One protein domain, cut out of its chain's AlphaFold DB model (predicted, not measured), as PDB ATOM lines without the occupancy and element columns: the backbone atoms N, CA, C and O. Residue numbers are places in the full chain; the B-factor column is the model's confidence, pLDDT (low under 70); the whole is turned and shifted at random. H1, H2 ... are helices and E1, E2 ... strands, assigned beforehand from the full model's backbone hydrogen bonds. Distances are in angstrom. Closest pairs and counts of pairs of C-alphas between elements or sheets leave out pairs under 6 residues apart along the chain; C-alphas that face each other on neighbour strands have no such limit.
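AT A GLANCE: This is residues 373 to 435 of the 478 residues of an uncharacterized protein of Globisporangium ultimum (strain ATCC 200006 / CBS 805.95 / DAOM BR144) (UniProt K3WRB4). Two separate two-stranded hairpins, E1 with E2 and E3 with E4, stand toward opposite ends of the domain, with the short helix H3 between them near the middle. The small helices H1 and H2 lie to one side of that middle, and a tail without named elements, residues 424 to 435, follows E4. The printed part has 63 residues, with three named helices and four named strands in the order H1, H2, E1, E2, H3, E3, E4; both sheets are antiparallel. The class is mixed, helices and strands, with under half of the residues in named elements. The whole is compact, with a radius of gyration of the C-alphas of 12.1 A and spans of 32 by 27 by 19 A.

IN THESE COORDINATES: H1 is residues 373 to 376, beginning at C-alpha 373 (-6.674, -56.190, 110.038), and H2 is 381 to 384. E1 is 394 to 396 and E2 is 402 to 404. H3, residues 406 to 410, spans 6.2 A. E3, 414 to 417, spans 10.2 A, and E4, 420 to 423, spans 10.3 A, ending at C-alpha 423 (-1.747, -44.320, 108.801).

HOW THE PARTS SIT: H1 and H2 are close but not clearly touching; their closest C-alphas, of Glu 374 and Val 381, are 6.0 A apart. H2 and H3 only just touch, with 3 pairs of C-alphas within 8 A, the closest those of Val 381 and Tyr 409 at 6.4 A. The hairpin E1 and E2 is antiparallel at 151 degrees, with N 395 and O 403 2.9 A apart, within hydrogen-bond range. The hairpin E3 and E4 is antiparallel at 155 degrees, with N 415 and O 422 2.8 A apart, also within range. The closest C-alphas of H3 and E3, Tyr 409 and Met 415, are 7.3 A apart. E2 and E3 are apart. In H3 every O i to N i+4 pair is within hydrogen-bond range; H1 and H2 are too short for such a pair, and each has its 1 O i to N i+3 pair within range.

THE WHOLE: The two C-alphas farthest apart, of Ala 398 and Cys 426, are 35.9 A apart. The printed part has no cut, and no link is long. The mean pLDDT of the printed part is 86.4; residues 434 to 435 are under 70.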
ATOM      1  N   ILE A 373      -7.498 -57.343 110.424       89.31
ATOM      2  CA  ILE A 373      -6.674 -56.190 110.038       89.31
ATOM      3  C   ILE A 373      -6.136 -56.301 108.603       89.31
ATOM      4  O   ILE A 373      -6.101 -55.307 107.887       89.31
ATOM      5  N   GLU A 374      -5.764 -57.495 108.130       92.50
ATOM      6  CA  GLU A 374      -5.357 -57.697 106.730       92.50
ATOM      7  C   GLU A 374      -6.531 -57.502 105.759       92.50
ATOM      8  O   GLU A 374      -6.320 -57.089 104.616       92.50
ATOM      9  N   GLN A 375      -7.759 -57.790 106.201       91.50
ATOM     10  CA  GLN A 375      -8.982 -57.509 105.449       91.50
ATOM     11  C   GLN A 375      -9.238 -55.998 105.378       91.50
ATOM     12  O   GLN A 375      -9.405 -55.475 104.279       91.50
ATOM     13  N   ILE A 376      -9.157 -55.288 106.509       88.12
ATOM     14  CA  ILE A 376      -9.316 -53.823 106.580       88.12
ATOM     15  C   ILE A 376      -8.273 -53.114 105.707       88.12
ATOM     16  O   ILE A 376      -8.602 -52.214 104.940       88.12
ATOM     17  N   LEU A 377      -7.015 -53.556 105.767       88.69
ATOM     18  CA  LEU A 377      -5.928 -52.998 104.959       88.69
ATOM     19  C   LEU A 377      -5.946 -53.480 103.505       88.69
ATOM     20  O   LEU A 377      -5.131 -53.031 102.702       88.69
ATOM     21  N   SER A 378      -6.805 -54.448 103.163       89.75
ATOM     22  CA  SER A 378      -6.802 -55.144 101.869       89.75
ATOM     23  C   SER A 378      -5.415 -55.677 101.455       89.75
ATOM     24  O   SER A 378      -5.144 -55.940 100.280       89.75
ATOM     25  N   CYS A 379      -4.522 -55.880 102.426       89.12
ATOM     26  CA  CYS A 379      -3.106 -56.151 102.226       89.12
ATOM     27  C   CYS A 379      -2.686 -57.337 103.103       89.12
ATOM     28  O   CYS A 379      -2.960 -57.336 104.304       89.12
ATOM     29  N   PRO A 380      -1.998 -58.354 102.550       92.12
ATOM     30  CA  PRO A 380      -1.544 -59.506 103.322       92.12
ATOM     31  C   PRO A 380      -0.264 -59.160 104.103       92.12
ATOM     32  O   PRO A 380       0.838 -59.593 103.750       92.12
ATOM     33  N   VAL A 381      -0.423 -58.351 105.155       91.56
ATOM     34  CA  VAL A 381       0.620 -57.821 106.052       91.56
ATOM     35  C   VAL A 381       1.645 -58.893 106.430       91.56
ATOM     36  O   VAL A 381       2.850 -58.681 106.294       91.56
ATOM     37  N   ARG A 382       1.186 -60.091 106.819       92.31
ATOM     38  CA  ARG A 382       2.084 -61.184 107.225       92.31
ATOM     39  C   ARG A 382       2.943 -61.702 106.076       92.31
ATOM     40  O   ARG A 382       4.104 -62.029 106.268       92.31
ATOM     41  N   THR A 383       2.416 -61.762 104.861       91.56
ATOM     42  CA  THR A 383       3.180 -62.291 103.715       91.56
ATOM     43  C   THR A 383       4.241 -61.324 103.222       91.56
ATOM     44  O   THR A 383       5.283 -61.745 102.735       91.56
ATOM     45  N   LYS A 384       4.014 -60.021 103.384       91.00
ATOM     46  CA  LYS A 384       4.930 -58.985 102.909       91.00
ATOM     47  C   LYS A 384       6.130 -58.762 103.844       91.00
ATOM     48  O   LYS A 384       7.076 -58.100 103.433       91.00
ATOM     49  N   SER A 385       6.148 -59.345 105.054       85.44
ATOM     50  CA  SER A 385       7.234 -59.172 106.038       85.44
ATOM     51  C   SER A 385       8.290 -60.280 106.059       85.44
ATOM     52  O   SER A 385       8.412 -61.028 107.025       85.44
ATOM     53  N   LEU A 386       9.094 -60.373 104.992       91.25
ATOM     54  CA  LEU A 386      10.261 -61.270 104.959       91.25
ATOM     55  C   LEU A 386      11.359 -60.833 105.945       91.25
ATOM     56  O   LEU A 386      11.926 -61.658 106.674       91.25
ATOM     57  N   ILE A 387      11.664 -59.532 105.951       89.25
ATOM     58  CA  ILE A 387      12.707 -58.944 106.788       89.25
ATOM     59  C   ILE A 387      12.091 -58.551 108.133       89.25
ATOM     60  O   ILE A 387      11.391 -57.548 108.228       89.25
ATOM     61  N   ARG A 388      12.352 -59.340 109.178       86.88
ATOM     62  CA  ARG A 388      11.759 -59.168 110.518       86.88
ATOM     63  C   ARG A 388      12.726 -59.575 111.631       86.88
ATOM     64  O   ARG A 388      13.778 -60.152 111.360       86.88
ATOM     65  N   ASN A 389      12.442 -59.170 112.870       78.56
ATOM     66  CA  ASN A 389      13.292 -59.461 114.038       78.56
ATOM     67  C   ASN A 389      12.781 -60.678 114.800       78.56
ATOM     68  O   ASN A 389      13.577 -61.427 115.354       78.56
ATOM     69  N   THR A 390      11.471 -60.897 114.765       81.50
ATOM     70  CA  THR A 390      10.789 -61.954 115.499       81.50
ATOM     71  C   THR A 390      10.210 -62.991 114.541       81.50
ATOM     72  O   THR A 390       9.747 -62.683 113.435       81.50
ATOM     73  N   LEU A 391      10.243 -64.258 114.965       81.50
ATOM     74  CA  LEU A 391       9.601 -65.362 114.248       81.50
ATOM     75  C   LEU A 391       8.072 -65.344 114.436       81.50
ATOM     76  O   LEU A 391       7.336 -65.838 113.578       81.50
ATOM     77  N   GLN A 392       7.582 -64.730 115.508       85.19
ATOM     78  CA  GLN A 392       6.163 -64.653 115.820       85.19
ATOM     79  C   GLN A 392       5.500 -63.511 115.040       85.19
ATOM     80  O   GLN A 392       5.731 -62.338 115.303       85.19
ATOM     81  N   MET A 393       4.702 -63.866 114.030       87.19
ATOM     82  CA  MET A 393       3.890 -62.893 113.270       87.19
ATOM     83  C   MET A 393       2.500 -62.722 113.853       87.19
ATOM     84  O   MET A 393       1.836 -61.714 113.624       87.19
ATOM     85  N   ALA A 394       2.036 -63.770 114.522       90.31
ATOM     86  CA  ALA A 394       0.728 -63.821 115.107       90.31
ATOM     87  C   ALA A 394       0.763 -64.648 116.387       90.31
ATOM     88  O   ALA A 394       1.449 -65.672 116.452       90.31
ATOM     89  N   THR A 395       0.018 -64.180 117.373       89.25
ATOM     90  CA  THR A 395      -0.348 -64.896 118.589       89.25
ATOM     91  C   THR A 395      -1.741 -65.481 118.385       89.25
ATOM     92  O   THR A 395      -2.553 -64.942 117.628       89.25
ATOM     93  N   VAL A 396      -1.998 -66.639 118.986       87.56
ATOM     94  CA  VAL A 396      -3.349 -67.198 119.053       87.56
ATOM     95  C   VAL A 396      -3.800 -67.010 120.486       87.56
ATOM     96  O   VAL A 396      -3.155 -67.530 121.394       87.56
ATOM     97  N   ASP A 397      -4.862 -66.245 120.672       86.50
ATOM     98  CA  ASP A 397      -5.417 -65.992 121.996       86.50
ATOM     99  C   ASP A 397      -6.147 -67.239 122.512       86.50
ATOM    100  O   ASP A 397      -6.494 -68.137 121.740       86.50
ATOM    101  N   ALA A 398      -6.459 -67.275 123.812       88.38
ATOM    102  CA  ALA A 398      -7.224 -68.364 124.434       88.38
ATOM    103  C   ALA A 398      -8.589 -68.615 123.754       88.38
ATOM    104  O   ALA A 398      -9.110 -69.725 123.780       88.38
ATOM    105  N   SER A 399      -9.142 -67.598 123.085       87.00
ATOM    106  CA  SER A 399     -10.372 -67.684 122.285       87.00
ATOM    107  C   SER A 399     -10.188 -68.332 120.902       87.00
ATOM    108  O   SER A 399     -11.139 -68.421 120.127       87.00
ATOM    109  N   GLY A 400      -8.964 -68.726 120.541       85.44
ATOM    110  CA  GLY A 400      -8.617 -69.245 119.218       85.44
ATOM    111  C   GLY A 400      -8.501 -68.173 118.127       85.44
ATOM    112  O   GLY A 400      -8.234 -68.508 116.970       85.44
ATOM    113  N   ARG A 401      -8.685 -66.888 118.462       84.94
ATOM    114  CA  ARG A 401      -8.515 -65.772 117.521       84.94
ATOM    115  C   ARG A 401      -7.036 -65.517 117.252       84.94
ATOM    116  O   ARG A 401      -6.199 -65.587 118.145       84.94
ATOM    117  N   VAL A 402      -6.718 -65.223 115.995       86.44
ATOM    118  CA  VAL A 402      -5.346 -64.967 115.545       86.44
ATOM    119  C   VAL A 402      -5.085 -63.464 115.560       86.44
ATOM    120  O   VAL A 402      -5.565 -62.740 114.685       86.44
ATOM    121  N   HIS A 403      -4.290 -63.005 116.520       89.62
ATOM    122  CA  HIS A 403      -3.871 -61.614 116.649       89.62
ATOM    123  C   HIS A 403      -2.537 -61.410 115.934       89.62
ATOM    124  O   HIS A 403      -1.634 -62.233 116.039       89.62
ATOM    125  N   ILE A 404      -2.410 -60.339 115.151       89.88
ATOM    126  CA  ILE A 404      -1.150 -60.004 114.476       89.88
ATOM    127  C   ILE A 404      -0.273 -59.206 115.440       89.88
ATOM    128  O   ILE A 404      -0.749 -58.244 116.036       89.88
ATOM    129  N   SER A 405       1.008 -59.578 115.544       87.25
ATOM    130  CA  SER A 405       1.974 -58.842 116.367       87.25
ATOM    131  C   SER A 405       2.045 -57.374 115.925       87.25
ATOM    132  O   SER A 405       2.126 -57.124 114.715       87.25
ATOM    133  N   PRO A 406       2.097 -56.406 116.860       84.81
ATOM    134  CA  PRO A 406       2.162 -54.989 116.527       84.81
ATOM    135  C   PRO A 406       3.234 -54.610 115.512       84.81
ATOM    136  O   PRO A 406       2.970 -53.884 114.551       84.81
ATOM    137  N   SER A 407       4.405 -55.226 115.641       82.62
ATOM    138  CA  SER A 407       5.538 -55.050 114.732       82.62
ATOM    139  C   SER A 407       5.146 -55.222 113.259       82.62
ATOM    140  O   SER A 407       5.571 -54.453 112.399       82.62
ATOM    141  N   CYS A 408       4.265 -56.182 112.964       86.88
ATOM    142  CA  CYS A 408       3.894 -56.522 111.602       86.88
ATOM    143  C   CYS A 408       3.070 -55.429 110.926       86.88
ATOM    144  O   CYS A 408       3.339 -55.164 109.764       86.88
ATOM    145  N   TYR A 409       2.084 -54.811 111.586       88.44
ATOM    146  CA  TYR A 409       1.272 -53.759 110.951       88.44
ATOM    147  C   TYR A 409       1.952 -52.384 110.988       88.44
ATOM    148  O   TYR A 409       1.781 -51.583 110.066       88.44
ATOM    149  N   LEU A 410       2.815 -52.145 111.975       86.62
ATOM    150  CA  LEU A 410       3.649 -50.944 112.049       86.62
ATOM    151  C   LEU A 410       4.687 -50.884 110.931       86.62
ATOM    152  O   LEU A 410       4.953 -49.800 110.407       86.62
ATOM    153  N   ASP A 411       5.194 -52.035 110.486       85.75
ATOM    154  CA  ASP A 411       6.014 -52.140 109.275       85.75
ATOM    155  C   ASP A 411       5.278 -51.664 108.006       85.75
ATOM    156  O   ASP A 411       5.924 -51.337 107.017       85.75
ATOM    157  N   PHE A 412       3.941 -51.604 107.998       88.19
ATOM    158  CA  PHE A 412       3.152 -51.039 106.886       88.19
ATOM    159  C   PHE A 412       2.703 -49.606 107.141       88.19
ATOM    160  O   PHE A 412       1.870 -49.084 106.405       88.19
ATOM    161  N   GLY A 413       3.231 -48.970 108.182       90.38
ATOM    162  CA  GLY A 413       2.847 -47.615 108.530       90.38
ATOM    163  C   GLY A 413       1.447 -47.520 109.121       90.38
ATOM    164  O   GLY A 413       0.831 -46.467 109.021       90.38
ATOM    165  N   VAL A 414       0.920 -48.594 109.705       91.00
ATOM    166  CA  VAL A 414      -0.383 -48.588 110.374       91.00
ATOM    167  C   VAL A 414      -0.147 -48.533 111.876       91.00
ATOM    168  O   VAL A 414       0.659 -49.290 112.408       91.00
ATOM    169  N   MET A 415      -0.827 -47.627 112.563       90.31
ATOM    170  CA  MET A 415      -0.854 -47.527 114.019       90.31
ATOM    171  C   MET A 415      -2.269 -47.842 114.482       90.31
ATOM    172  O   MET A 415      -3.236 -47.403 113.858       90.31
ATOM    173  N   MET A 416      -2.381 -48.610 115.561       87.06
ATOM    174  CA  MET A 416      -3.658 -48.922 116.188       87.06
ATOM    175  C   MET A 416      -3.614 -48.497 117.643       87.06
ATOM    176  O   MET A 416      -2.634 -48.787 118.328       87.06
ATOM    177  N   ARG A 417      -4.669 -47.825 118.089       84.94
ATOM    178  CA  ARG A 417      -4.844 -47.410 119.477       84.94
ATOM    179  C   ARG A 417      -6.331 -47.325 119.784       84.94
ATOM    180  O   ARG A 417      -7.054 -46.689 119.030       84.94
ATOM    181  N   ASP A 418      -6.779 -47.967 120.860       84.88
ATOM    182  CA  ASP A 418      -8.169 -47.884 121.342       84.88
ATOM    183  C   ASP A 418      -9.229 -48.229 120.268       84.88
ATOM    184  O   ASP A 418     -10.327 -47.681 120.242       84.88
ATOM    185  N   GLY A 419      -8.888 -49.134 119.340       83.94
ATOM    186  CA  GLY A 419      -9.732 -49.492 118.189       83.94
ATOM    187  C   GLY A 419      -9.676 -48.506 117.013       83.94
ATOM    188  O   GLY A 419     -10.148 -48.821 115.922       83.94
ATOM    189  N   ASP A 420      -9.040 -47.349 117.171       85.19
ATOM    190  CA  ASP A 420      -8.786 -46.426 116.074       85.19
ATOM    191  C   ASP A 420      -7.533 -46.842 115.298       85.19
ATOM    192  O   ASP A 420      -6.480 -47.161 115.862       85.19
ATOM    193  N   VAL A 421      -7.653 -46.838 113.971       88.56
ATOM    194  CA  VAL A 421      -6.577 -47.181 113.044       88.56
ATOM    195  C   VAL A 421      -6.183 -45.941 112.256       88.56
ATOM    196  O   VAL A 421      -7.015 -45.278 111.628       88.56
ATOM    197  N   ARG A 422      -4.886 -45.636 112.271       90.44
ATOM    198  CA  ARG A 422      -4.310 -44.458 111.625       90.44
ATOM    199  C   ARG A 422      -3.093 -44.835 110.788       90.44
ATOM    200  O   ARG A 422      -2.254 -45.624 111.214       90.44
ATOM    201  N   SER A 423      -2.969 -44.238 109.604       91.75
ATOM    202  CA  SER A 423      -1.747 -44.320 108.801       91.75
ATOM    203  C   SER A 423      -0.689 -43.327 109.291       91.75
ATOM    204  O   SER A 423      -1.009 -42.182 109.615       91.75
ATOM    205  N   ARG A 424       0.573 -43.747 109.287       91.06
ATOM    206  CA  ARG A 424       1.743 -42.922 109.592       91.06
ATOM    207  C   ARG A 424       2.039 -41.917 108.489       91.06
ATOM    208  O   ARG A 424       1.751 -42.144 107.312       91.06
ATOM    209  N   ILE A 425       2.710 -40.836 108.865       86.94
ATOM    210  CA  ILE A 425       3.341 -39.893 107.946       86.94
ATOM    211  C   ILE A 425       4.265 -40.682 107.004       86.94
ATOM    212  O   ILE A 425       5.002 -41.567 107.441       86.94
ATOM    213  N   CYS A 426       4.213 -40.347 105.712       86.62
ATOM    214  CA  CYS A 426       4.841 -41.044 104.573       86.62
ATOM    215  C   CYS A 426       4.112 -42.292 104.055       86.62
ATOM    216  O   CYS A 426       4.493 -42.804 103.006       86.62
ATOM    217  N   PHE A 427       3.068 -42.780 104.724       88.25
ATOM    218  CA  PHE A 427       2.280 -43.923 104.255       88.25
ATOM    219  C   PHE A 427       0.929 -43.440 103.753       88.25
ATOM    220  O   PHE A 427      -0.091 -43.538 104.434       88.25
ATOM    221  N   SER A 428       0.922 -42.894 102.540       81.69
ATOM    222  CA  SER A 428      -0.323 -42.643 101.825       81.69
ATOM    223  C   SER A 428      -0.919 -43.966 101.331       81.69
ATOM    224  O   SER A 428      -0.207 -44.931 101.055       81.69
ATOM    225  N   ASN A 429      -2.247 -44.016 101.226       81.38
ATOM    226  CA  ASN A 429      -2.996 -45.088 100.558       81.38
ATOM    227  C   ASN A 429      -2.986 -46.476 101.230       81.38
ATOM    228  O   ASN A 429      -3.438 -47.438 100.617       81.38
ATOM    229  N   MET A 430      -2.521 -46.608 102.478       82.62
ATOM    230  CA  MET A 430      -2.602 -47.895 103.195       82.62
ATOM    231  C   MET A 430      -4.014 -48.196 103.702       82.62
ATOM    232  O   MET A 430      -4.456 -49.343 103.687       82.62
ATOM    233  N   LEU A 431      -4.731 -47.159 104.133       86.06
ATOM    234  CA  LEU A 431      -6.141 -47.258 104.477       86.06
ATOM    235  C   LEU A 431      -6.934 -46.947 103.215       86.06
ATOM    236  O   LEU A 431      -7.180 -45.783 102.893       86.06
ATOM    237  N   VAL A 432      -7.299 -47.997 102.477       80.19
ATOM    238  CA  VAL A 432      -8.315 -47.872 101.432       80.19
ATOM    239  C   VAL A 432      -9.557 -47.352 102.138       80.19
ATOM    240  O   VAL A 432     -10.037 -47.982 103.080       80.19
ATOM    241  N   LYS A 433     -10.027 -46.163 101.742       75.19
ATOM    242  CA  LYS A 433     -11.251 -45.573 102.279       75.19
ATOM    243  C   LYS A 433     -12.333 -46.622 102.076       75.19
ATOM    244  O   LYS A 433     -12.711 -46.871 100.933       75.19
ATOM    245  N   ALA A 434     -12.737 -47.291 103.159       63.91
ATOM    246  CA  ALA A 434     -13.798 -48.276 103.104       63.91
ATOM    247  C   ALA A 434     -14.957 -47.565 102.420       63.91
ATOM    248  O   ALA A 434     -15.422 -46.531 102.911       63.91
ATOM    249  N   ARG A 435     -15.307 -48.026 101.215       60.88
ATOM    250  CA  ARG A 435     -16.446 -47.490 100.487       60.88
ATOM    251  C   ARG A 435     -17.604 -47.734 101.436       60.88
ATOM    252  O   ARG A 435     -17.919 -48.893 101.701       60.88
TER     253      ARG A 435